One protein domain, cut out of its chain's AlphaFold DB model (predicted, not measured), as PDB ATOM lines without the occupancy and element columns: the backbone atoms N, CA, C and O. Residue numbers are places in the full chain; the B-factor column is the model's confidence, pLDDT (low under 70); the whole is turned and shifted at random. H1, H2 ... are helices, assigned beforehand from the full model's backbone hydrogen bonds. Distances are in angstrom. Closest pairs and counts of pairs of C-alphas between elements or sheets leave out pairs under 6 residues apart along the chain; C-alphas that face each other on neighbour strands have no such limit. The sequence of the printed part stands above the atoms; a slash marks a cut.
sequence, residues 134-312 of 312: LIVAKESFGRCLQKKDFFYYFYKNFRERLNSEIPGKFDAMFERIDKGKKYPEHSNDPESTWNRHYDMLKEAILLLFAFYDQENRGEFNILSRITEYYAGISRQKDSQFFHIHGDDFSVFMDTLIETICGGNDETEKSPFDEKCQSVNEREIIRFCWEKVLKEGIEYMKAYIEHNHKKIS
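What this domain is: This is residues 134 to 312 of the 312 residues of the protein "Protein kinase domain-containing protein" of Symploca sp. SIO3C6 (UniProt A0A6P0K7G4). A long helix, H7, forms a helical hairpin with H6, and H1, H4 and H5 cross H7 on one side of it. H2 packs on H6, and small H3 sits at the beginning of H4. The 179 printed residues hold seven named helices, H1 to H7 in order, and no named strand: all helix, compact, radius of gyration of the C-alphas 16.9 A, spans 49 by 42 by 30 A.

Where its parts are: Find C-alpha 134 at (246.922, 249.642, 287.830); there H1 begins, residues 134 to 145, 16.1 A long. Next come H2, 150 to 165, 22.2 A; H3, 171 to 178, 10.3 A; H4, 193 to 213, 30.6 A; H5, 222 to 230, 12.5 A; and H6, 248 to 261, 20.5 A. H7, 279 to 311, runs 46.3 A to C-alpha 311 at (260.376, 228.290, 262.701), with a kink of 32 degrees near residue 294.

How they stand to each other: Begin at the hub, H7, which touches four helices. H6 touches it at a shallow tilt of 15 degrees, opposite ways, C-alphas 261 and 282 closest at 5.9 A. With residues 285 to 292 alone H7 touches H1, about perpendicular at 79 degrees, C-alphas 137 and 289 closest at 5.4 A. With residues 292 to 296 alone it touches residues 208 to 212 of H4, about perpendicular at 88 degrees, C-alphas 208 and 296 closest at 5.6 A. With residues 296 to 304 alone it touches H5, C-alphas 227 and 300 closest at 6.1 A. H2 touches H6 at a steep tilt of 43 degrees, C-alphas 158 and 255 closest at 5.7 A. H3 only just touches residues 193 to 194 of H4, with 3 pairs of C-alphas within 8 A, 177 and 193 closest at 6.2 A. In H1 to H5 every O i to N i+4 pair is within hydrogen-bond range; in H6 9 of 10 are, in H7 27 of 29.

The domain as a whole: The C-alphas of Lys 237 and Ser 278, the two farthest apart, are 50.4 A apart. The printed part has no cut; the links H3 to H4, H5 to H6 and H6 to H7 are long. Look for pLDDT under 70 in 49 residues, among them 179 to 192, 229 to 244 and 308 to 312.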
ATOM      1  N   LEU A 134     245.609 250.048 287.337       88.62
ATOM      2  CA  LEU A 134     246.922 249.642 287.830       88.62
ATOM      3  C   LEU A 134     247.060 249.881 289.336       88.62
ATOM      4  O   LEU A 134     247.636 249.052 290.040       88.62
ATOM      5  N   ILE A 135     246.535 250.995 289.841       85.62
ATOM      6  CA  ILE A 135     246.532 251.346 291.262       85.62
ATOM      7  C   ILE A 135     245.660 250.361 292.026       85.62
ATOM      8  O   ILE A 135     246.134 249.765 292.992       85.62
ATOM      9  N   VAL A 136     244.427 250.125 291.567       89.50
ATOM     10  CA  VAL A 136     243.513 249.168 292.204       89.50
ATOM     11  C   VAL A 136     244.143 247.773 292.253       89.50
ATOM     12  O   VAL A 136     244.143 247.146 293.316       89.50
ATOM     13  N   ALA A 137     244.754 247.310 291.156       93.69
ATOM     14  CA  ALA A 137     245.446 246.022 291.105       93.69
ATOM     15  C   ALA A 137     246.680 245.978 292.031       93.69
ATOM     16  O   ALA A 137     246.858 245.006 292.767       93.69
ATOM     17  N   LYS A 138     247.509 247.033 292.070       91.81
ATOM     18  CA  LYS A 138     248.676 247.133 292.972       91.81
ATOM     19  C   LYS A 138     248.270 247.122 294.442       91.81
ATOM     20  O   LYS A 138     248.876 246.403 295.234       91.81
ATOM     21  N   GLU A 139     247.250 247.889 294.815       90.50
ATOM     22  CA  GLU A 139     246.744 247.911 296.185       90.50
ATOM     23  C   GLU A 139     246.121 246.567 296.580       90.50
ATOM     24  O   GLU A 139     246.357 246.080 297.686       90.50
ATOM     25  N   SER A 140     245.348 245.962 295.673       94.69
ATOM     26  CA  SER A 140     244.781 244.621 295.840       94.69
ATOM     27  C   SER A 140     245.878 243.590 296.078       94.69
ATOM     28  O   SER A 140     245.861 242.880 297.085       94.69
ATOM     29  N   PHE A 141     246.915 243.598 295.239       95.88
ATOM     30  CA  PHE A 141     248.062 242.717 295.406       95.88
ATOM     31  C   PHE A 141     248.778 242.965 296.734       95.88
ATOM     32  O   PHE A 141     249.102 242.019 297.448       95.88
ATOM     33  N   GLY A 142     248.968 244.233 297.107       91.38
ATOM     34  CA  GLY A 142     249.548 244.629 298.386       91.38
ATOM     35  C   GLY A 142     248.804 244.037 299.585       91.38
ATOM     36  O   GLY A 142     249.456 243.551 300.508       91.38
ATOM     37  N   ARG A 143     247.462 244.010 299.551       92.94
ATOM     38  CA  ARG A 143     246.623 243.367 300.580       92.94
ATOM     39  C   ARG A 143     246.785 241.847 300.582       92.94
ATOM     40  O   ARG A 143     246.971 241.266 301.651       92.94
ATOM     41  N   CYS A 144     246.788 241.210 299.411       93.62
ATOM     42  CA  CYS A 144     247.007 239.765 299.288       93.62
ATOM     43  C   CYS A 144     248.384 239.336 299.818       93.62
ATOM     44  O   CYS A 144     248.479 238.341 300.530       93.62
ATOM     45  N   LEU A 145     249.439 240.116 299.554       90.44
ATOM     46  CA  LEU A 145     250.802 239.846 300.028       90.44
ATOM     47  C   LEU A 145     250.943 239.874 301.560       90.44
ATOM     48  O   LEU A 145     251.891 239.295 302.086       90.44
ATOM     49  N   GLN A 146     250.020 240.516 302.286       88.88
ATOM     50  CA  GLN A 146     249.999 240.463 303.756       88.88
ATOM     51  C   GLN A 146     249.513 239.106 304.289       88.88
ATOM     52  O   GLN A 146     249.742 238.780 305.457       88.88
ATOM     53  N   LYS A 147     248.834 238.305 303.458       88.50
ATOM     54  CA  LYS A 147     248.330 236.979 303.821       88.50
ATOM     55  C   LYS A 147     249.408 235.938 303.486       88.50
ATOM     56  O   LYS A 147     249.748 235.719 302.326       88.50
ATOM     57  N   LYS A 148     249.982 235.306 304.517       83.94
ATOM     58  CA  LYS A 148     251.141 234.390 304.388       83.94
ATOM     59  C   LYS A 148     250.883 233.179 303.486       83.94
ATOM     60  O   LYS A 148     251.817 232.581 302.968       83.94
ATOM     61  N   ASP A 149     249.625 232.812 303.343       86.44
ATOM     62  CA  ASP A 149     249.115 231.654 302.630       86.44
ATOM     63  C   ASP A 149     248.651 231.977 301.199       86.44
ATOM     64  O   ASP A 149     248.335 231.057 300.448       86.44
ATOM     65  N   PHE A 150     248.677 233.247 300.773       90.19
ATOM     66  CA  PHE A 150     248.220 233.662 299.441       90.19
ATOM     67  C   PHE A 150     248.845 232.836 298.309       90.19
ATOM     68  O   PHE A 150     248.137 232.216 297.514       90.19
ATOM     69  N   PHE A 151     250.179 232.769 298.259       89.50
ATOM     70  CA  PHE A 151     250.869 232.025 297.206       89.50
ATOM     71  C   PHE A 151     250.636 230.517 297.300       89.50
ATOM     72  O   PHE A 151     250.502 229.858 296.269       89.50
ATOM     73  N   TYR A 152     250.532 229.978 298.518       86.00
ATOM     74  CA  TYR A 152     250.190 228.574 298.735       86.00
ATOM     75  C   TYR A 152     248.851 228.247 298.059       86.00
ATOM     76  O   TYR A 152     248.781 227.305 297.262       86.00
ATOM     77  N   TYR A 153     247.813 229.045 298.330       87.56
ATOM     78  CA  TYR A 153     246.471 228.801 297.806       87.56
ATOM     79  C   TYR A 153     246.385 229.061 296.308       87.56
ATOM     80  O   TYR A 153     245.754 228.268 295.611       87.56
ATOM     81  N   PHE A 154     247.084 230.082 295.799       91.69
ATOM     82  CA  PHE A 154     247.208 230.295 294.360       91.69
ATOM     83  C   PHE A 154     247.750 229.046 293.661       91.69
ATOM     84  O   PHE A 154     247.082 228.494 292.794       91.69
ATOM     85  N   TYR A 155     248.929 228.553 294.059       88.00
ATOM     86  CA  TYR A 155     249.549 227.407 293.389       88.00
ATOM     87  C   TYR A 155     248.709 226.128 293.531       88.00
ATOM     88  O   TYR A 155     248.751 225.265 292.652       88.00
ATOM     89  N   LYS A 156     247.916 226.016 294.606       86.25
ATOM     90  CA  LYS A 156     247.076 224.849 294.880       86.25
ATOM     91  C   LYS A 156     245.918 224.840 293.896       86.25
ATOM     92  O   LYS A 156     245.734 223.859 293.181       86.25
ATOM     93  N   ASN A 157     245.213 225.966 293.815       88.62
ATOM     94  CA  ASN A 157     244.129 226.178 292.864       88.62
ATOM     95  C   ASN A 157     244.645 226.066 291.421       88.62
ATOM     96  O   ASN A 157     244.005 225.437 290.585       88.62
ATOM     97  N   PHE A 158     245.833 226.608 291.143       88.88
ATOM     98  CA  PHE A 158     246.430 226.597 289.810       88.88
ATOM     99  C   PHE A 158     246.746 225.181 289.349       88.88
ATOM    100  O   PHE A 158     246.416 224.807 288.229       88.88
ATOM    101  N   ARG A 159     247.342 224.361 290.223       87.44
ATOM    102  CA  ARG A 159     247.617 222.953 289.931       87.44
ATOM    103  C   ARG A 159     246.330 222.152 289.742       87.44
ATOM    104  O   ARG A 159     246.261 221.347 288.818       87.44
ATOM    105  N   GLU A 160     245.329 222.360 290.600       87.25
ATOM    106  CA  GLU A 160     244.011 221.718 290.477       87.25
ATOM    107  C   GLU A 160     243.371 222.043 289.117       87.25
ATOM    108  O   GLU A 160     242.958 221.133 288.395       87.25
ATOM    109  N   ARG A 161     243.368 223.323 288.729       87.81
ATOM    110  CA  ARG A 161     242.770 223.786 287.473       87.81
ATOM    111  C   ARG A 161     243.558 223.341 286.244       87.81
ATOM    112  O   ARG A 161     242.965 222.802 285.314       87.81
ATOM    113  N   LEU A 162     244.889 223.450 286.266       86.38
ATOM    114  CA  LEU A 162     245.754 222.931 285.201       86.38
ATOM    115  C   LEU A 162     245.552 221.433 284.974       86.38
ATOM    116  O   LEU A 162     245.487 221.001 283.831       86.38
ATOM    117  N   ASN A 163     245.430 220.637 286.038       86.12
ATOM    118  CA  ASN A 163     245.224 219.196 285.905       86.12
ATOM    119  C   ASN A 163     243.836 218.839 285.359       86.12
ATOM    120  O   ASN A 163     243.684 217.780 284.753       86.12
ATOM    121  N   SER A 164     242.843 219.704 285.575       87.12
ATOM    122  CA  SER A 164     241.496 219.558 285.021       87.12
ATOM    123  C   SER A 164     241.445 219.940 283.538       87.12
ATOM    124  O   SER A 164     240.906 219.195 282.723       87.12
ATOM    125  N   GLU A 165     242.024 221.087 283.177       85.56
ATOM    126  CA  GLU A 165     241.929 221.646 281.822       85.56
ATOM    127  C   GLU A 165     242.996 221.096 280.866       85.56
ATOM    128  O   GLU A 165     242.736 220.925 279.675       85.56
ATOM    129  N   ILE A 166     244.193 220.784 281.374       83.31
ATOM    130  CA  ILE A 166     245.348 220.345 280.578       83.31
ATOM    131  C   ILE A 166     246.070 219.162 281.263       83.31
ATOM    132  O   ILE A 166     247.217 219.291 281.717       83.31
ATOM    133  N   PRO A 167     245.426 217.980 281.343       83.81
ATOM    134  CA  PRO A 167     245.929 216.857 282.131       83.81
ATOM    135  C   PRO A 167     247.337 216.406 281.711       83.81
ATOM    136  O   PRO A 167     247.625 216.233 280.527       83.81
ATOM    137  N   GLY A 168     248.221 216.175 282.687       79.38
ATOM    138  CA  GLY A 168     249.537 215.558 282.474       79.38
ATOM    139  C   GLY A 168     250.634 216.464 281.902       79.38
ATOM    140  O   GLY A 168     251.810 216.105 281.960       79.38
ATOM    141  N   LYS A 169     250.297 217.654 281.382       79.12
ATOM    142  CA  LYS A 169     251.266 218.542 280.709       79.12
ATOM    143  C   LYS A 169     252.332 219.103 281.657       79.12
ATOM    144  O   LYS A 169     253.486 219.262 281.259       79.12
ATOM    145  N   PHE A 170     251.961 219.377 282.908       77.69
ATOM    146  CA  PHE A 170     252.822 220.041 283.895       77.69
ATOM    147  C   PHE A 170     253.195 219.158 285.098       77.69
ATOM    148  O   PHE A 170     253.886 219.625 286.003       77.69
ATOM    149  N   ASP A 171     252.818 217.875 285.110       80.88
ATOM    150  CA  ASP A 171     253.062 216.975 286.250       80.88
ATOM    151  C   ASP A 171     254.549 216.876 286.599       80.88
ATOM    152  O   ASP A 171     254.942 217.083 287.746       80.88
ATOM    153  N   ALA A 172     255.407 216.685 285.592       77.88
ATOM    154  CA  ALA A 172     256.853 216.635 285.787       77.88
ATOM    155  C   ALA A 172     257.436 217.956 286.332       77.88
ATOM    156  O   ALA A 172     258.489 217.934 286.973       77.88
ATOM    157  N   MET A 173     256.787 219.103 286.079       78.19
ATOM    158  CA  MET A 173     257.170 220.392 286.668       78.19
ATOM    159  C   MET A 173     256.880 220.377 288.162       78.19
ATOM    160  O   MET A 173     257.791 220.569 288.965       78.19
ATOM    161  N   PHE A 174     255.629 220.098 288.533       78.88
ATOM    162  CA  PHE A 174     255.195 220.094 289.927       78.88
ATOM    163  C   PHE A 174     255.909 219.018 290.745       78.88
ATOM    164  O   PHE A 174     256.328 219.298 291.861       78.88
ATOM    165  N   GLU A 175     256.171 217.841 290.178       79.56
ATOM    166  CA  GLU A 175     256.994 216.817 290.825       79.56
ATOM    167  C   GLU A 175     258.416 217.309 291.127       79.56
ATOM    168  O   GLU A 175     258.959 217.005 292.187       79.56
ATOM    169  N   ARG A 176     259.049 218.076 290.225       76.25
ATOM    170  CA  ARG A 176     260.380 218.663 290.480       76.25
ATOM    171  C   ARG A 176     260.341 219.708 291.588       76.25
ATOM    172  O   ARG A 176     261.282 219.763 292.375       76.25
ATOM    173  N   ILE A 177     259.277 220.502 291.652       74.00
ATOM    174  CA  ILE A 177     259.077 221.500 292.707       74.00
ATOM    175  C   ILE A 177     258.848 220.792 294.056       74.00
ATOM    176  O   ILE A 177     259.479 221.136 295.056       74.00
ATOM    177  N   ASP A 178     258.038 219.729 294.059       75.19
ATOM    178  CA  ASP A 178     257.686 218.928 295.237       75.19
ATOM    179  C   ASP A 178     258.854 218.086 295.789       75.19
ATOM    180  O   ASP A 178     258.845 217.725 296.971       75.19
ATOM    181  N   LYS A 179     259.892 217.799 294.982       64.88
ATOM    182  CA  LYS A 179     261.082 217.007 295.376       64.88
ATOM    183  C   LYS A 179     261.875 217.583 296.565       64.88
ATOM    184  O   LYS A 179     262.770 216.902 297.058       64.88
ATOM    185  N   GLY A 180     261.550 218.786 297.051       55.72
ATOM    186  CA  GLY A 180     262.167 219.420 298.226       55.72
ATOM    187  C   GLY A 180     261.421 219.279 299.565       55.72
ATOM    188  O   GLY A 180     262.006 219.637 300.582       55.72
ATOM    189  N   LYS A 181     260.169 218.787 299.568       54.75
ATOM    190  CA  LYS A 181     259.205 218.552 300.681       54.75
ATOM    191  C   LYS A 181     257.822 218.899 300.108       54.75
ATOM    192  O   LYS A 181     257.677 219.926 299.447       54.75
ATOM    193  N   LYS A 182     256.805 218.065 300.365       53.19
ATOM    194  CA  LYS A 182     255.415 218.371 299.984       53.19
ATOM    195  C   LYS A 182     255.024 219.737 300.540       53.19
ATOM    196  O   LYS A 182     255.281 219.993 301.714       53.19
ATOM    197  N   TYR A 183     254.412 220.540 299.674       54.41
ATOM    198  CA  TYR A 183     253.573 221.698 299.966       54.41
ATOM    199  C   TYR A 183     253.605 222.150 301.434       54.41
ATOM    200  O   TYR A 183     252.831 221.654 302.259       54.41
ATOM    201  N   PRO A 184     254.527 223.042 301.809       55.22
ATOM    202  CA  PRO A 184     254.571 223.482 303.178       55.22
ATOM    203  C   PRO A 184     253.424 224.464 303.399       55.22
ATOM    204  O   PRO A 184     253.525 225.630 303.033       55.22
ATOM    205  N   GLU A 185     252.343 224.004 304.028       53.62
ATOM    206  CA  GLU A 185     251.282 224.890 304.530       53.62
ATOM    207  C   GLU A 185     251.887 226.007 305.398       53.62
ATOM    208  O   GLU A 185     251.405 227.137 305.373       53.62
ATOM    209  N   HIS A 186     253.012 225.730 306.083       50.97
ATOM    210  CA  HIS A 186     253.651 226.646 307.032       50.97
ATOM    211  C   HIS A 186     255.188 226.517 307.147       50.97
ATOM    212  O   HIS A 186     255.730 226.672 308.245       50.97
ATOM    213  N   SER A 187     255.942 226.216 306.079       48.53
ATOM    214  CA  SER A 187     257.412 226.192 306.224       48.53
ATOM    215  C   SER A 187     257.969 227.606 306.215       48.53
ATOM    216  O   SER A 187     258.132 228.219 305.164       48.53
ATOM    217  N   ASN A 188     258.395 228.064 307.385       51.97
ATOM    218  CA  ASN A 188     259.331 229.178 307.527       51.97
ATOM    219  C   ASN A 188     260.760 228.789 307.083       51.97
ATOM    220  O   ASN A 188     261.720 229.326 307.622       51.97
ATOM    221  N   ASP A 189     260.906 227.816 306.176       57.53
ATOM    222  CA  ASP A 189     262.186 227.331 305.657       57.53
ATOM    223  C   ASP A 189     262.589 228.219 304.470       57.53
ATOM    224  O   ASP A 189     262.040 228.045 303.375       57.53
ATOM    225  N   PRO A 190     263.487 229.205 304.658       52.41
ATOM    226  CA  PRO A 190     263.822 230.188 303.629       52.41
ATOM    227  C   PRO A 190     264.469 229.541 302.398       52.41
ATOM    228  O   PRO A 190     264.455 230.131 301.325       52.41
ATOM    229  N   GLU A 191     264.997 228.321 302.543       54.72
ATOM    230  CA  GLU A 191     265.640 227.550 301.476       54.72
ATOM    231  C   GLU A 191     264.671 226.614 300.736       54.72
ATOM    232  O   GLU A 191     265.083 225.887 299.829       54.72
ATOM    233  N   SER A 192     263.377 226.611 301.082       69.44
ATOM    234  CA  SER A 192     262.410 225.772 300.375       69.44
ATOM    235  C   SER A 192     262.277 226.197 298.908       69.44
ATOM    236  O   SER A 192     262.111 227.376 298.586       69.44
ATOM    237  N   THR A 193     262.286 225.216 297.998       72.38
ATOM    238  CA  THR A 193     262.032 225.422 296.562       72.38
ATOM    239  C   THR A 193     260.752 226.238 296.335       72.38
ATOM    240  O   THR A 193     260.712 227.097 295.459       72.38
ATOM    241  N   TRP A 194     259.733 226.034 297.174       78.31
ATOM    242  CA  TRP A 194     258.462 226.753 297.125       78.31
ATOM    243  C   TRP A 194     258.584 228.258 297.381       78.31
ATOM    244  O   TRP A 194     257.995 229.024 296.626       78.31
ATOM    245  N   ASN A 195     259.395 228.700 298.346       78.25
ATOM    246  CA  ASN A 195     259.592 230.135 298.588       78.25
ATOM    247  C   ASN A 195     260.195 230.839 297.370       78.25
ATOM    248  O   ASN A 195     259.711 231.893 296.965       78.25
ATOM    249  N   ARG A 196     261.159 230.199 296.695       79.12
ATOM    250  CA  ARG A 196     261.692 230.713 295.427       79.12
ATOM    251  C   ARG A 196     260.607 230.827 294.352       79.12
ATOM    252  O   ARG A 196     260.584 231.803 293.611       79.12
ATOM    253  N   HIS A 197     259.714 229.846 294.246       81.19
ATOM    254  CA  HIS A 197     258.599 229.901 293.296       81.19
ATOM    255  C   HIS A 197     257.563 230.979 293.653       81.19
ATOM    256  O   HIS A 197     256.960 231.563 292.749       81.19
ATOM    257  N   TYR A 198     257.364 231.272 294.938       86.81
ATOM    258  CA  TYR A 198     256.526 232.383 295.391       86.81
ATOM    259  C   TYR A 198     257.140 233.732 294.994       86.81
ATOM    260  O   TYR A 198     256.445 234.569 294.419       86.81
ATOM    261  N   ASP A 199     258.449 233.903 295.194       83.44
ATOM    262  CA  ASP A 199     259.174 235.107 294.773       83.44
ATOM    263  C   ASP A 199     259.145 235.288 293.250       83.44
ATOM    264  O   ASP A 199     258.827 236.372 292.765       83.44
ATOM    265  N   MET A 200     259.367 234.218 292.480       82.75
ATOM    266  CA  MET A 200     259.279 234.266 291.014       82.75
ATOM    267  C   MET A 200     257.885 234.673 290.524       82.75
ATOM    268  O   MET A 200     257.766 235.441 289.572       82.75
ATOM    269  N   LEU A 201     256.823 234.178 291.166       88.31
ATOM    270  CA  LEU A 201     255.454 234.568 290.832       88.31
ATOM    271  C   LEU A 201     255.195 236.040 291.164       88.31
ATOM    272  O   LEU A 201     254.609 236.763 290.359       88.31
ATOM    273  N   LYS A 202     255.660 236.499 292.328       89.50
ATOM    274  CA  LYS A 202     255.578 237.908 292.714       89.50
ATOM    275  C   LYS A 202     256.275 238.801 291.692       89.50
ATOM    276  O   LYS A 202     255.688 239.780 291.241       89.50
ATOM    277  N   GLU A 203     257.503 238.459 291.315       84.81
ATOM    278  CA  GLU A 203     258.272 239.183 290.302       84.81
ATOM    279  C   GLU A 203     257.556 239.181 288.948       84.81
ATOM    280  O   GLU A 203     257.449 240.234 288.325       84.81
ATOM    281  N   ALA A 204     256.996 238.047 288.522       87.12
ATOM    282  CA  ALA A 204     256.242 237.954 287.274       87.12
ATOM    283  C   ALA A 204     255.023 238.893 287.255       87.12
ATOM    284  O   ALA A 204     254.822 239.612 286.278       87.12
ATOM    285  N   ILE A 205     254.248 238.951 288.344       91.25
ATOM    286  CA  ILE A 205     253.107 239.873 288.468       91.25
ATOM    287  C   ILE A 205     253.583 241.334 288.423       91.25
ATOM    288  O   ILE A 205     253.012 242.150 287.701       91.25
ATOM    289  N   LEU A 206     254.666 241.669 289.134       88.69
ATOM    290  CA  LEU A 206     255.238 243.020 289.115       88.69
ATOM    291  C   LEU A 206     255.760 243.422 287.728       88.69
ATOM    292  O   LEU A 206     255.653 244.588 287.352       88.69
ATOM    293  N   LEU A 207     256.289 242.477 286.949       86.25
ATOM    294  CA  LEU A 207     256.697 242.721 285.566       86.25
ATOM    295  C   LEU A 207     255.499 242.981 284.650       86.25
ATOM    296  O   LEU A 207     255.586 243.860 283.798       86.25
ATOM    297  N   LEU A 208     254.378 242.277 284.839       90.06
ATOM    298  CA  LEU A 208     253.137 242.551 284.101       90.06
ATOM    299  C   LEU A 208     252.584 243.942 284.442       90.06
ATOM    300  O   LEU A 208     252.191 244.680 283.544       90.06
ATOM    301  N   PHE A 209     252.650 244.348 285.713       90.81
ATOM    302  CA  PHE A 209     252.311 245.713 286.134       90.81
ATOM    303  C   PHE A 209     253.222 246.759 285.489       90.81
ATOM    304  O   PHE A 209     252.736 247.769 284.990       90.81
ATOM    305  N   ALA A 210     254.535 246.518 285.474       85.94
ATOM    306  CA  ALA A 210     255.491 247.418 284.837       85.94
ATOM    307  C   ALA A 210     255.284 247.498 283.318       85.94
ATOM    308  O   ALA A 210     255.467 248.559 282.736       85.94
ATOM    309  N   PHE A 211     254.887 246.399 282.674       86.75
ATOM    310  CA  PHE A 211     254.561 246.386 281.250       86.75
ATOM    311  C   PHE A 211     253.292 247.188 280.943       86.75
ATOM    312  O   PHE A 211     253.276 247.956 279.984       86.75
ATOM    313  N   TYR A 212     252.251 247.066 281.774       86.56
ATOM    314  CA  TYR A 212     251.038 247.876 281.639       86.56
ATOM    315  C   TYR A 212     251.338 249.381 281.765       86.56
ATOM    316  O   TYR A 212     250.782 250.189 281.027       86.56
ATOM    317  N   ASP A 213     252.270 249.752 282.641       83.19
ATOM    318  CA  ASP A 213     252.690 251.141 282.879       83.19
ATOM    319  C   ASP A 213     253.513 251.756 281.721       83.19
ATOM    320  O   ASP A 213     253.674 252.971 281.629       83.19
ATOM    321  N   GLN A 214     254.049 250.945 280.800       78.69
ATOM    322  CA  GLN A 214     254.893 251.439 279.703       78.69
ATOM    323  C   GLN A 214     254.084 252.065 278.554       78.69
ATOM    324  O   GLN A 214     253.103 251.494 278.073       78.69
ATOM    325  N   GLU A 215     254.568 253.203 278.039       64.88
ATOM    326  CA  GLU A 215     254.004 253.884 276.859       64.88
ATOM    327  C   GLU A 215     254.332 253.159 275.535       64.88
ATOM    328  O   GLU A 215     253.502 253.122 274.629       64.88
ATOM    329  N   ASN A 216     255.507 252.522 275.426       61.53
ATOM    330  CA  ASN A 216     255.983 251.841 274.209       61.53
ATOM    331  C   ASN A 216     255.915 250.310 274.332       61.53
ATOM    332  O   ASN A 216     256.927 249.621 274.444       61.53
ATOM    333  N   ARG A 217     254.698 249.762 274.272       65.06
ATOM    334  CA  ARG A 217     254.415 248.327 274.495       65.06
ATOM    335  C   ARG A 217     254.806 247.393 273.336       65.06
ATOM    336  O   ARG A 217     254.756 246.176 273.481       65.06
ATOM    337  N   GLY A 218     255.180 247.942 272.177       58.66
ATOM    338  CA  GLY A 218     255.482 247.174 270.958       58.66
ATOM    339  C   GLY A 218     256.938 246.720 270.802       58.66
ATOM    340  O   GLY A 218     257.232 245.932 269.903       58.66
ATOM    341  N   GLU A 219     257.858 247.203 271.640       62.44
ATOM    342  CA  GLU A 219     259.281 246.864 271.535       62.44
ATOM    343  C   GLU A 219     259.633 245.570 272.283       62.44
ATOM    344  O   GLU A 219     258.938 245.137 273.207       62.44
ATOM    345  N   PHE A 220     260.729 244.929 271.865       62.03
ATOM    346  CA  PHE A 220     261.291 243.775 272.563       62.03
ATOM    347  C   PHE A 220     261.698 244.182 273.981       62.03
ATOM    348  O   PHE A 220     262.509 245.087 274.170       62.03
ATOM    349  N   ASN A 221     261.155 243.497 274.980       73.25
ATOM    350  CA  ASN A 221     261.323 243.848 276.381       73.25
ATOM    351  C   ASN A 221     261.563 242.596 277.243       73.25
ATOM    352  O   ASN A 221     261.828 241.495 276.752       73.25
ATOM    353  N   ILE A 222     261.538 242.775 278.563       68.31
ATOM    354  CA  ILE A 222     261.789 241.697 279.523       68.31
ATOM    355  C   ILE A 222     260.778 240.547 279.403       68.31
ATOM    356  O   ILE A 222     261.186 239.394 279.526       68.31
ATOM    357  N   LEU A 223     259.509 240.832 279.079       75.69
ATOM    358  CA  LEU A 223     258.509 239.796 278.822       75.69
ATOM    359  C   LEU A 223     258.891 238.975 277.596       75.69
ATOM    360  O   LEU A 223     258.866 237.758 277.688       75.69
ATOM    361  N   SER A 224     259.367 239.588 276.507       72.38
ATOM    362  CA  SER A 224     259.828 238.848 275.319       72.38
ATOM    363  C   SER A 224     260.920 237.835 275.669       72.38
ATOM    364  O   SER A 224     260.841 236.686 275.252       72.38
ATOM    365  N   ARG A 225     261.912 238.228 276.485       70.56
ATOM    366  CA  ARG A 225     263.009 237.335 276.919       70.56
ATOM    367  C   ARG A 225     262.510 236.182 277.787       70.56
ATOM    368  O   ARG A 225     262.977 235.054 277.644       70.56
ATOM    369  N   ILE A 226     261.578 236.468 278.696       72.12
ATOM    370  CA  ILE A 226     260.952 235.459 279.560       72.12
ATOM    371  C   ILE A 226     260.137 234.491 278.700       72.12
ATOM    372  O   ILE A 226     260.305 233.278 278.804       72.12
ATOM    373  N   THR A 227     259.315 235.015 277.793       74.19
ATOM    374  CA  THR A 227     258.520 234.227 276.856       74.19
ATOM    375  C   THR A 227     259.401 233.362 275.963       74.19
ATOM    376  O   THR A 227     259.117 232.181 275.817       74.19
ATOM    377  N   GLU A 228     260.503 233.886 275.420       72.25
ATOM    378  CA  GLU A 228     261.455 233.100 274.621       72.25
ATOM    379  C   GLU A 228     262.013 231.896 275.369       72.25
ATOM    380  O   GLU A 228     262.137 230.811 274.792       72.25
ATOM    381  N   TYR A 229     262.364 232.106 276.638       69.56
ATOM    382  CA  TYR A 229     262.929 231.081 277.499       69.56
ATOM    383  C   TYR A 229     261.900 229.992 277.820       69.56
ATOM    384  O   TYR A 229     262.180 228.810 277.634       69.56
ATOM    385  N   TYR A 230     260.696 230.379 278.249       67.94
ATOM    386  CA  TYR A 230     259.670 229.423 278.672       67.94
ATOM    387  C   TYR A 230     258.916 228.762 277.514       67.94
ATOM    388  O   TYR A 230     258.517 227.611 277.648       67.94
ATOM    389  N   ALA A 231     258.766 229.429 276.369       65.69
ATOM    390  CA  ALA A 231     258.171 228.832 275.173       65.69
ATOM    391  C   ALA A 231     259.166 227.970 274.369       65.69
ATOM    392  O   ALA A 231     258.784 227.332 273.389       65.69
ATOM    393  N   GLY A 232     260.448 227.941 274.756       62.59
ATOM    394  CA  GLY A 232     261.483 227.172 274.057       62.59
ATOM    395  C   GLY A 232     261.840 227.723 272.669       62.59
ATOM    396  O   GLY A 232     262.376 226.995 271.835       62.59
ATOM    397  N   ILE A 233     261.558 229.005 272.410       59.91
ATOM    398  CA  ILE A 233     261.808 229.683 271.123       59.91
ATOM    399  C   ILE A 233     263.318 229.897 270.912       59.91
ATOM    400  O   ILE A 233     263.842 229.755 269.804       59.91
ATOM    401  N   SER A 234     264.055 230.166 271.993       50.91
ATOM    402  CA  SER A 234     265.516 230.280 272.000       50.91
ATOM    403  C   SER A 234     266.184 228.890 272.110       50.91
ATOM    404  O   SER A 234     266.610 228.484 273.184       50.91
ATOM    405  N   ARG A 235     266.277 228.167 270.983       47.28
ATOM    406  CA  ARG A 235     267.144 226.989 270.700       47.28
ATOM    407  C   ARG A 235     267.458 226.006 271.858       47.28
ATOM    408  O   ARG A 235     268.414 226.213 272.595       47.28
ATOM    409  N   GLN A 236     266.876 224.804 271.800       44.19
ATOM    410  CA  GLN A 236     267.565 223.530 271.495       44.19
ATOM    411  C   GLN A 236     266.524 222.403 271.366       44.19
ATOM    412  O   GLN A 236     265.624 222.283 272.185       44.19
ATOM    413  N   LYS A 237     266.668 221.552 270.341       44.19
ATOM    414  CA  LYS A 237     265.800 220.389 270.056       44.19
ATOM    415  C   LYS A 237     265.811 219.292 271.142       44.19
ATOM    416  O   LYS A 237     265.085 218.318 270.996       44.19
ATOM    417  N   ASP A 238     266.589 219.465 272.211       42.97
ATOM    418  CA  ASP A 238     266.854 218.443 273.235       42.97
ATOM    419  C   ASP A 238     266.438 218.849 274.655       42.97
ATOM    420  O   ASP A 238     266.693 218.133 275.624       42.97
ATOM    421  N   SER A 239     265.796 220.001 274.826       43.94
ATOM    422  CA  SER A 239     265.395 220.454 276.150       43.94
ATOM    423  C   SER A 239     263.974 220.019 276.494       43.94
ATOM    424  O   SER A 239     263.029 220.346 275.782       43.94
ATOM    425  N   GLN A 240     263.828 219.354 277.639       49.59
ATOM    426  CA  GLN A 240     262.570 219.053 278.336       49.59
ATOM    427  C   GLN A 240     261.845 220.330 278.827       49.59
ATOM    428  O   GLN A 240     261.473 220.418 279.999       49.59
ATOM    429  N   PHE A 241     261.722 221.359 277.987       52.41
ATOM    430  CA  PHE A 241     260.997 222.576 278.327       52.41
ATOM    431  C   PHE A 241     259.511 222.386 278.038       52.41
ATOM    432  O   PHE A 241     259.114 221.772 277.049       52.41
ATOM    433  N   PHE A 242     258.691 222.895 278.951       57.25
ATOM    434  CA  PHE A 242     257.244 222.891 278.829       57.25
ATOM    435  C   PHE A 242     256.887 223.800 277.652       57.25
ATOM    436  O   PHE A 242     257.115 224.999 277.727       57.25
ATOM    437  N   HIS A 243     256.384 223.246 276.548       64.06
ATOM    438  CA  HIS A 243     255.892 224.049 275.429       64.06
ATOM    439  C   HIS A 243     254.612 224.770 275.865       64.06
ATOM    440  O   HIS A 243     253.502 224.250 275.711       64.06
ATOM    441  N   ILE A 244     254.788 225.937 276.487       68.94
ATOM    442  CA  ILE A 244     253.684 226.801 276.888       68.94
ATOM    443  C   ILE A 244     253.042 227.350 275.612       68.94
ATOM    444  O   ILE A 244     253.708 227.967 274.779       68.94
ATOM    445  N   HIS A 245     251.753 227.080 275.444       71.25
ATOM    446  CA  HIS A 245     250.932 227.651 274.384       71.25
ATOM    447  C   HIS A 245     250.269 228.932 274.877       71.25
ATOM    448  O   HIS A 245     250.113 229.135 276.079       71.25
ATOM    449  N   GLY A 246     249.861 229.792 273.943       67.69
ATOM    450  CA  GLY A 246     249.201 231.047 274.289       67.69
ATOM    451  C   GLY A 246     247.981 230.840 275.196       67.69
ATOM    452  O   GLY A 246     247.818 231.557 276.181       67.69
ATOM    453  N   ASP A 247     247.192 229.803 274.927       73.56
ATOM    454  CA  ASP A 247     245.995 229.476 275.706       73.56
ATOM    455  C   ASP A 247     246.304 229.008 277.137       73.56
ATOM    456  O   ASP A 247     245.476 229.173 278.022       73.56
ATOM    457  N   ASP A 248     247.517 228.525 277.431       78.75
ATOM    458  CA  ASP A 248     247.874 228.123 278.800       78.75
ATOM    459  C   ASP A 248     247.896 229.329 279.768       78.75
ATOM    460  O   ASP A 248     247.759 229.167 280.983       78.75
ATOM    461  N   PHE A 249     248.059 230.556 279.250       82.62
ATOM    462  CA  PHE A 249     248.063 231.773 280.067       82.62
ATOM    463  C   PHE A 249     246.674 232.162 280.591       82.62
ATOM    464  O   PHE A 249     246.608 232.885 281.588       82.62
ATOM    465  N   SER A 250     245.574 231.702 279.975       84.69
ATOM    466  CA  SER A 250     244.232 231.985 280.509       84.69
ATOM    467  C   SER A 250     244.006 231.259 281.828       84.69
ATOM    468  O   SER A 250     243.542 231.872 282.782       84.69
ATOM    469  N   VAL A 251     244.456 230.001 281.938       88.50
ATOM    470  CA  VAL A 251     244.376 229.231 283.192       88.50
ATOM    471  C   VAL A 251     245.094 229.959 284.324       88.50
ATOM    472  O   VAL A 251     244.592 230.026 285.446       88.50
ATOM    473  N   PHE A 252     246.264 230.537 284.033       89.69
ATOM    474  CA  PHE A 252     247.017 231.337 284.997       89.69
ATOM    475  C   PHE A 252     246.240 232.576 285.448       89.69
ATOM    476  O   PHE A 252     246.090 232.797 286.651       89.69
ATOM    477  N   MET A 253     245.758 233.371 284.489       91.50
ATOM    478  CA  MET A 253     245.054 234.623 284.758       91.50
ATOM    479  C   MET A 253     243.788 234.379 285.579       91.50
ATOM    480  O   MET A 253     243.618 234.995 286.631       91.50
ATOM    481  N   ASP A 254     242.958 233.432 285.150       91.38
ATOM    482  CA  ASP A 254     241.688 233.136 285.802       91.38
ATOM    483  C   ASP A 254     241.913 232.603 287.220       91.38
ATOM    484  O   ASP A 254     241.301 233.090 288.167       91.38
ATOM    485  N   THR A 255     242.863 231.674 287.403       92.50
ATOM    486  CA  THR A 255     243.178 231.146 288.741       92.50
ATOM    487  C   THR A 255     243.691 232.250 289.667       92.50
ATOM    488  O   THR A 255     243.339 232.287 290.851       92.50
ATOM    489  N   LEU A 256     244.548 233.146 289.166       94.44
ATOM    490  CA  LEU A 256     245.085 234.249 289.961       94.44
ATOM    491  C   LEU A 256     243.954 235.164 290.434       94.44
ATOM    492  O   LEU A 256     243.844 235.439 291.628       94.44
ATOM    493  N   ILE A 257     243.089 235.570 289.509       94.75
ATOM    494  CA  ILE A 257     241.959 236.459 289.771       94.75
ATOM    495  C   ILE A 257     240.944 235.810 290.711       94.75
ATOM    496  O   ILE A 257     240.508 236.452 291.659       94.75
ATOM    497  N   GLU A 258     240.602 234.540 290.517       92.75
ATOM    498  CA  GLU A 258     239.713 233.799 291.422       92.75
ATOM    499  C   GLU A 258     240.324 233.626 292.812       92.75
ATOM    500  O   GLU A 258     239.622 233.713 293.815       92.75
ATOM    501  N   THR A 259     241.642 233.432 292.908       92.38
ATOM    502  CA  THR A 259     242.313 233.369 294.213       92.38
ATOM    503  C   THR A 259     242.233 234.723 294.926       92.38
ATOM    504  O   THR A 259     241.986 234.773 296.126       92.38
ATOM    505  N   ILE A 260     242.393 235.834 294.207       94.94
ATOM    506  CA  ILE A 260     242.336 237.186 294.779       94.94
ATOM    507  C   ILE A 260     240.901 237.577 295.152       94.94
ATOM    508  O   ILE A 260     240.638 237.988 296.283       94.94
ATOM    509  N   CYS A 261     239.979 237.450 294.201       93.81
ATOM    510  CA  CYS A 261     238.617 237.975 294.263       93.81
ATOM    511  C   CYS A 261     237.578 236.960 294.752       93.81
ATOM    512  O   CYS A 261     236.431 237.343 294.982       93.81
ATOM    513  N   GLY A 262     237.959 235.699 294.942       88.00
ATOM    514  CA  GLY A 262     237.027 234.610 295.214       88.00
ATOM    515  C   GLY A 262     236.286 234.143 293.955       88.00
ATOM    516  O   GLY A 262     236.365 234.760 292.883       88.00
ATOM    517  N   GLY A 263     235.557 233.036 294.109       75.88
ATOM    518  CA  GLY A 263     234.705 232.468 293.065       75.88
ATOM    519  C   GLY A 263     233.476 233.331 292.749       75.88
ATOM    520  O   GLY A 263     233.209 234.360 293.381       75.88
ATOM    521  N   ASN A 264     232.722 232.914 291.731       59.12
ATOM    522  CA  ASN A 264     231.455 233.558 291.359       59.12
ATOM    523  C   ASN A 264     230.288 233.149 292.264       59.12
ATOM    524  O   ASN A 264     229.319 233.896 292.355       59.12
ATOM    525  N   ASP A 265     230.406 232.020 292.962       55.38
ATOM    526  CA  ASP A 265     229.389 231.531 293.887       55.38
ATOM    527  C   ASP A 265     229.740 231.871 295.343       55.38
ATOM    528  O   ASP A 265     230.879 231.720 295.785       55.38
ATOM    529  N   GLU A 266     228.739 232.287 296.128       48.22
ATOM    530  CA  GLU A 266     228.854 232.575 297.574       48.22
ATOM    531  C   GLU A 266     229.324 231.365 298.411       48.22
ATOM    532  O   GLU A 266     229.680 231.505 299.582       48.22
ATOM    533  N   THR A 267     229.326 230.170 297.820       50.88
ATOM    534  CA  THR A 267     229.754 228.905 298.425       50.88
ATOM    535  C   THR A 267     231.225 228.572 298.173       50.88
ATOM    536  O   THR A 267     231.749 227.646 298.799       50.88
ATOM    537  N   GLU A 268     231.916 229.312 297.303       55.44
ATOM    538  CA  GLU A 268     233.310 229.057 296.956       55.44
ATOM    539  C   GLU A 268     234.261 230.068 297.596       55.44
ATOM    540  O   GLU A 268     234.100 231.276 297.462       55.44
ATOM    541  N   LYS A 269     235.260 229.511 298.298       64.50
ATOM    542  CA  LYS A 269     236.529 230.101 298.766       64.50
ATOM    543  C   LYS A 269     236.512 231.631 298.927       64.50
ATOM    544  O   LYS A 269     236.601 232.379 297.956       64.50
ATOM    545  N   SER A 270     236.490 232.079 300.184       77.75
ATOM    546  CA  SER A 270     236.574 233.496 300.544       77.75
ATOM    547  C   SER A 270     237.731 234.206 299.826       77.75
ATOM    548  O   SER A 270     238.824 233.640 299.745       77.75
ATOM    549  N   PRO A 271     237.512 235.437 299.328       89.69
ATOM    550  CA  PRO A 271     238.542 236.193 298.630       89.69
ATOM    551  C   PRO A 271     239.752 236.464 299.525       89.69
ATOM    552  O   PRO A 271     239.605 236.719 300.724       89.69
ATOM    553  N   PHE A 272     240.945 236.474 298.929       92.12
ATOM    554  CA  PHE A 272     242.159 236.923 299.613       92.12
ATOM    555  C   PHE A 272     242.222 238.442 299.755       92.12
ATOM    556  O   PHE A 272     242.745 238.945 300.754       92.12
ATOM    557  N   ASP A 273     241.700 239.173 298.769       92.19
ATOM    558  CA  ASP A 273     241.492 240.604 298.909       92.19
ATOM    559  C   ASP A 273     240.253 240.853 299.774       92.19
ATOM    560  O   ASP A 273     239.112 240.623 299.374       92.19
ATOM    561  N   GLU A 274     240.488 241.358 300.980       90.12
ATOM    562  CA  GLU A 274     239.434 241.667 301.938       90.12
ATOM    563  C   GLU A 274     238.458 242.746 301.457       90.12
ATOM    564  O   GLU A 274     237.386 242.839 302.041       90.12
ATOM    565  N   LYS A 275     238.763 243.511 300.396       88.19
ATOM    566  CA  LYS A 275     237.807 244.433 299.757       88.19
ATOM    567  C   LYS A 275     236.818 243.741 298.807       88.19
ATOM    568  O   LYS A 275     235.859 244.367 298.389       88.19
ATOM    569  N   CYS A 276     236.978 242.455 298.494       89.25
ATOM    570  CA  CYS A 276     236.068 241.715 297.602       89.25
ATOM    571  C   CYS A 276     234.817 241.141 298.313       89.25
ATOM    572  O   CYS A 276     234.257 240.133 297.865       89.25
ATOM    573  N   GLN A 277     234.383 241.738 299.435       83.62
ATOM    574  CA  GLN A 277     233.231 241.243 300.210       83.62
ATOM    575  C   GLN A 277     231.903 241.490 299.497       83.62
ATOM    576  O   GLN A 277     231.033 240.622 299.507       83.62
ATOM    577  N   SER A 278     231.740 242.665 298.884       84.19
ATOM    578  CA  SER A 278     230.546 242.989 298.105       84.19
ATOM    579  C   SER A 278     230.710 242.575 296.641       84.19
ATOM    580  O   SER A 278     231.821 242.562 296.110       84.19
ATOM    581  N   VAL A 279     229.592 242.263 295.977       83.31
ATOM    582  CA  VAL A 279     229.578 241.920 294.543       83.31
ATOM    583  C   VAL A 279     230.174 243.061 293.714       83.31
ATOM    584  O   VAL A 279     231.072 242.824 292.914       83.31
ATOM    585  N   ASN A 280     229.765 244.306 293.981       81.44
ATOM    586  CA  ASN A 280     230.248 245.473 293.240       81.44
ATOM    587  C   ASN A 280     231.764 245.681 293.387       81.44
ATOM    588  O   ASN A 280     232.454 245.891 292.394       81.44
ATOM    589  N   GLU A 281     232.302 245.631 294.611       83.19
ATOM    590  CA  GLU A 281     233.748 245.808 294.816       83.19
ATOM    591  C   GLU A 281     234.541 244.662 294.187       83.19
ATOM    592  O   GLU A 281     235.581 244.900 293.571       83.19
ATOM    593  N   ARG A 282     234.030 243.428 294.287       89.12
ATOM    594  CA  ARG A 282     234.633 242.254 293.651       89.12
ATOM    595  C   ARG A 282     234.703 242.415 292.135       89.12
ATOM    596  O   ARG A 282     235.756 242.153 291.563       89.12
ATOM    597  N   GLU A 283     233.620 242.852 291.498       90.12
ATOM    598  CA  GLU A 283     233.566 243.078 290.049       90.12
ATOM    599  C   GLU A 283     234.544 244.167 289.599       90.12
ATOM    600  O   GLU A 283     235.263 243.971 288.621       90.12
ATOM    601  N   ILE A 284     234.643 245.276 290.343       88.69
ATOM    602  CA  ILE A 284     235.589 246.361 290.040       88.69
ATOM    603  C   ILE A 284     237.035 245.870 290.145       88.69
ATOM    604  O   ILE A 284     237.834 246.080 289.230       88.69
ATOM    605  N   ILE A 285     237.387 245.206 291.250       92.44
ATOM    606  CA  ILE A 285     238.751 244.711 291.474       92.44
ATOM    607  C   ILE A 285     239.103 243.658 290.420       92.44
ATOM    608  O   ILE A 285     240.189 243.713 289.843       92.44
ATOM    609  N   ARG A 286     238.172 242.746 290.117       94.94
ATOM    610  CA  ARG A 286     238.325 241.738 289.066       94.94
ATOM    611  C   ARG A 286     238.590 242.383 287.709       94.94
ATOM    612  O   ARG A 286     239.594 242.056 287.088       94.94
ATOM    613  N   PHE A 287     237.763 243.344 287.300       93.75
ATOM    614  CA  PHE A 287     237.950 244.085 286.052       93.75
ATOM    615  C   PHE A 287     239.337 244.739 285.969       93.75
ATOM    616  O   PHE A 287     240.008 244.642 284.942       93.75
ATOM    617  N   CYS A 288     239.798 245.367 287.056       93.62
ATOM    618  CA  CYS A 288     241.112 246.008 287.090       93.62
ATOM    619  C   CYS A 288     242.246 244.988 286.902       93.62
ATOM    620  O   CYS A 288     243.156 245.219 286.105       93.62
ATOM    621  N   TRP A 289     242.178 243.841 287.583       95.56
ATOM    622  CA  TRP A 289     243.147 242.758 287.402       95.56
ATOM    623  C   TRP A 289     243.129 242.186 285.985       95.56
ATOM    624  O   TRP A 289     244.193 242.030 285.385       95.56
ATOM    625  N   GLU A 290     241.945 241.916 285.430       94.69
ATOM    626  CA  GLU A 290     241.794 241.439 284.053       94.69
ATOM    627  C   GLU A 290     242.438 242.417 283.071       94.69
ATOM    628  O   GLU A 290     243.278 242.018 282.266       94.69
ATOM    629  N   LYS A 291     242.108 243.709 283.167       91.81
ATOM    630  CA  LYS A 291     242.624 244.742 282.261       91.81
ATOM    631  C   LYS A 291     244.147 244.859 282.340       91.81
ATOM    632  O   LYS A 291     244.811 244.869 281.304       91.81
ATOM    633  N   VAL A 292     244.703 244.896 283.552       92.19
ATOM    634  CA  VAL A 292     246.147 245.080 283.774       92.19
ATOM    635  C   VAL A 292     246.961 243.874 283.297       92.19
ATOM    636  O   VAL A 292     248.013 244.047 282.680       92.19
ATOM    637  N   LEU A 293     246.490 242.649 283.549       92.62
ATOM    638  CA  LEU A 293     247.217 241.433 283.166       92.62
ATOM    639  C   LEU A 293     247.065 241.096 281.680       92.62
ATOM    640  O   LEU A 293     248.023 240.619 281.062       92.62
ATOM    641  N   LYS A 294     245.884 241.346 281.102       90.62
ATOM    642  CA  LYS A 294     245.554 240.974 279.722       90.62
ATOM    643  C   LYS A 294     246.537 241.552 278.714       90.62
ATOM    644  O   LYS A 294     246.974 240.827 277.830       90.62
ATOM    645  N   GLU A 295     246.933 242.812 278.868       88.19
ATOM    646  CA  GLU A 295     247.872 243.477 277.955       88.19
ATOM    647  C   GLU A 295     249.210 242.724 277.853       88.19
ATOM    648  O   GLU A 295     249.686 242.426 276.757       88.19
ATOM    649  N   GLY A 296     249.805 242.366 278.996       88.62
ATOM    650  CA  GLY A 296     251.057 241.610 279.028       88.62
ATOM    651  C   GLY A 296     250.892 240.171 278.543       88.62
ATOM    652  O   GLY A 296     251.751 239.656 277.832       88.62
ATOM    653  N   ILE A 297     249.775 239.522 278.878       88.56
ATOM    654  CA  ILE A 297     249.482 238.155 278.428       88.56
ATOM    655  C   ILE A 297     249.310 238.098 276.909       88.56
ATOM    656  O   ILE A 297     249.948 237.270 276.263       88.56
ATOM    657  N   GLU A 298     248.509 238.984 276.320       88.25
ATOM    658  CA  GLU A 298     248.295 239.034 274.869       88.25
ATOM    659  C   GLU A 298     249.588 239.365 274.116       88.25
ATOM    660  O   GLU A 298     249.866 238.771 273.073       88.25
ATOM    661  N   TYR A 299     250.444 240.222 274.682       87.62
ATOM    662  CA  TYR A 299     251.789 240.444 274.154       87.62
ATOM    663  C   TYR A 299     252.608 239.144 274.102       87.62
ATOM    664  O   TYR A 299     253.176 238.805 273.061       87.62
ATOM    665  N   MET A 300     252.652 238.385 275.205       85.56
ATOM    666  CA  MET A 300     253.379 237.112 275.263       85.56
ATOM    667  C   MET A 300     252.791 236.076 274.293       85.56
ATOM    668  O   MET A 300     253.551 235.394 273.603       85.56
ATOM    669  N   LYS A 301     251.460 235.985 274.176       85.88
ATOM    670  CA  LYS A 301     250.780 235.112 273.204       85.88
ATOM    671  C   LYS A 301     251.181 235.450 271.769       85.88
ATOM    672  O   LYS A 301     251.679 234.583 271.049       85.88
ATOM    673  N   ALA A 302     251.047 236.719 271.380       85.06
ATOM    674  CA  ALA A 302     251.407 237.192 270.047       85.06
ATOM    675  C   ALA A 302     252.893 236.944 269.739       85.06
ATOM    676  O   ALA A 302     253.252 236.563 268.621       85.06
ATOM    677  N   TYR A 303     253.763 237.103 270.743       83.62
ATOM    678  CA  TYR A 303     255.186 236.805 270.626       83.62
ATOM    679  C   TYR A 303     255.453 235.325 270.311       83.62
ATOM    680  O   TYR A 303     256.252 235.021 269.418       83.62
ATOM    681  N   ILE A 304     254.781 234.404 271.009       80.81
ATOM    682  CA  ILE A 304     254.897 232.956 270.770       80.81
ATOM    683  C   ILE A 304     254.426 232.615 269.357       80.81
ATOM    684  O   ILE A 304     255.151 231.964 268.603       80.81
ATOM    685  N   GLU A 305     253.246 233.096 268.965       81.06
ATOM    686  CA  GLU A 305     252.668 232.825 267.647       81.06
ATOM    687  C   GLU A 305     253.543 233.331 266.497       81.06
ATOM    688  O   GLU A 305     253.771 232.615 265.517       81.06
ATOM    689  N   HIS A 306     254.055 234.559 266.610       80.31
ATOM    690  CA  HIS A 306     254.918 235.162 265.594       80.31
ATOM    691  C   HIS A 306     256.209 234.373 265.396       80.31
ATOM    692  O   HIS A 306     256.653 234.168 264.266       80.31
ATOM    693  N   ASN A 307     256.819 233.907 266.485       72.88
ATOM    694  CA  ASN A 307     258.081 233.183 266.405       72.88
ATOM    695  C   ASN A 307     257.900 231.709 266.023       72.88
ATOM    696  O   ASN A 307     258.743 231.181 265.303       72.88
ATOM    697  N   HIS A 308     256.788 231.062 266.385       68.62
ATOM    698  CA  HIS A 308     256.458 229.729 265.870       68.62
ATOM    699  C   HIS A 308     256.272 229.734 264.344       68.62
ATOM    700  O   HIS A 308     256.824 228.864 263.673       68.62
ATOM    701  N   LYS A 309     255.613 230.760 263.778       61.25
ATOM    702  CA  LYS A 309     255.466 230.939 262.315       61.25
ATOM    703  C   LYS A 309     256.789 231.145 261.567       61.25
ATOM    704  O   LYS A 309     256.846 230.912 260.369       61.25
ATOM    705  N   LYS A 310     257.842 231.625 262.240       58.44
ATOM    706  CA  LYS A 310     259.181 231.793 261.644       58.44
ATOM    707  C   LYS A 310     260.016 230.512 261.658       58.44
ATOM    708  O   LYS A 310     261.027 230.449 260.962       58.44
ATOM    709  N   ILE A 311     259.650 229.550 262.504       54.09
ATOM    710  CA  ILE A 311     260.376 228.290 262.701       54.09
ATOM    711  C   ILE A 311     259.735 227.150 261.884       54.09
ATOM    712  O   ILE A 311     260.444 226.204 261.534       54.09
ATOM    713  N   SER A 312     258.435 227.247 261.570       44.91
ATOM    714  CA  SER A 312     257.692 226.371 260.644       44.91
ATOM    715  C   SER A 312     257.964 226.692 259.179       44.91
ATOM    716  O   SER A 312     258.157 225.737 258.398       44.91
TER     717      SER A 312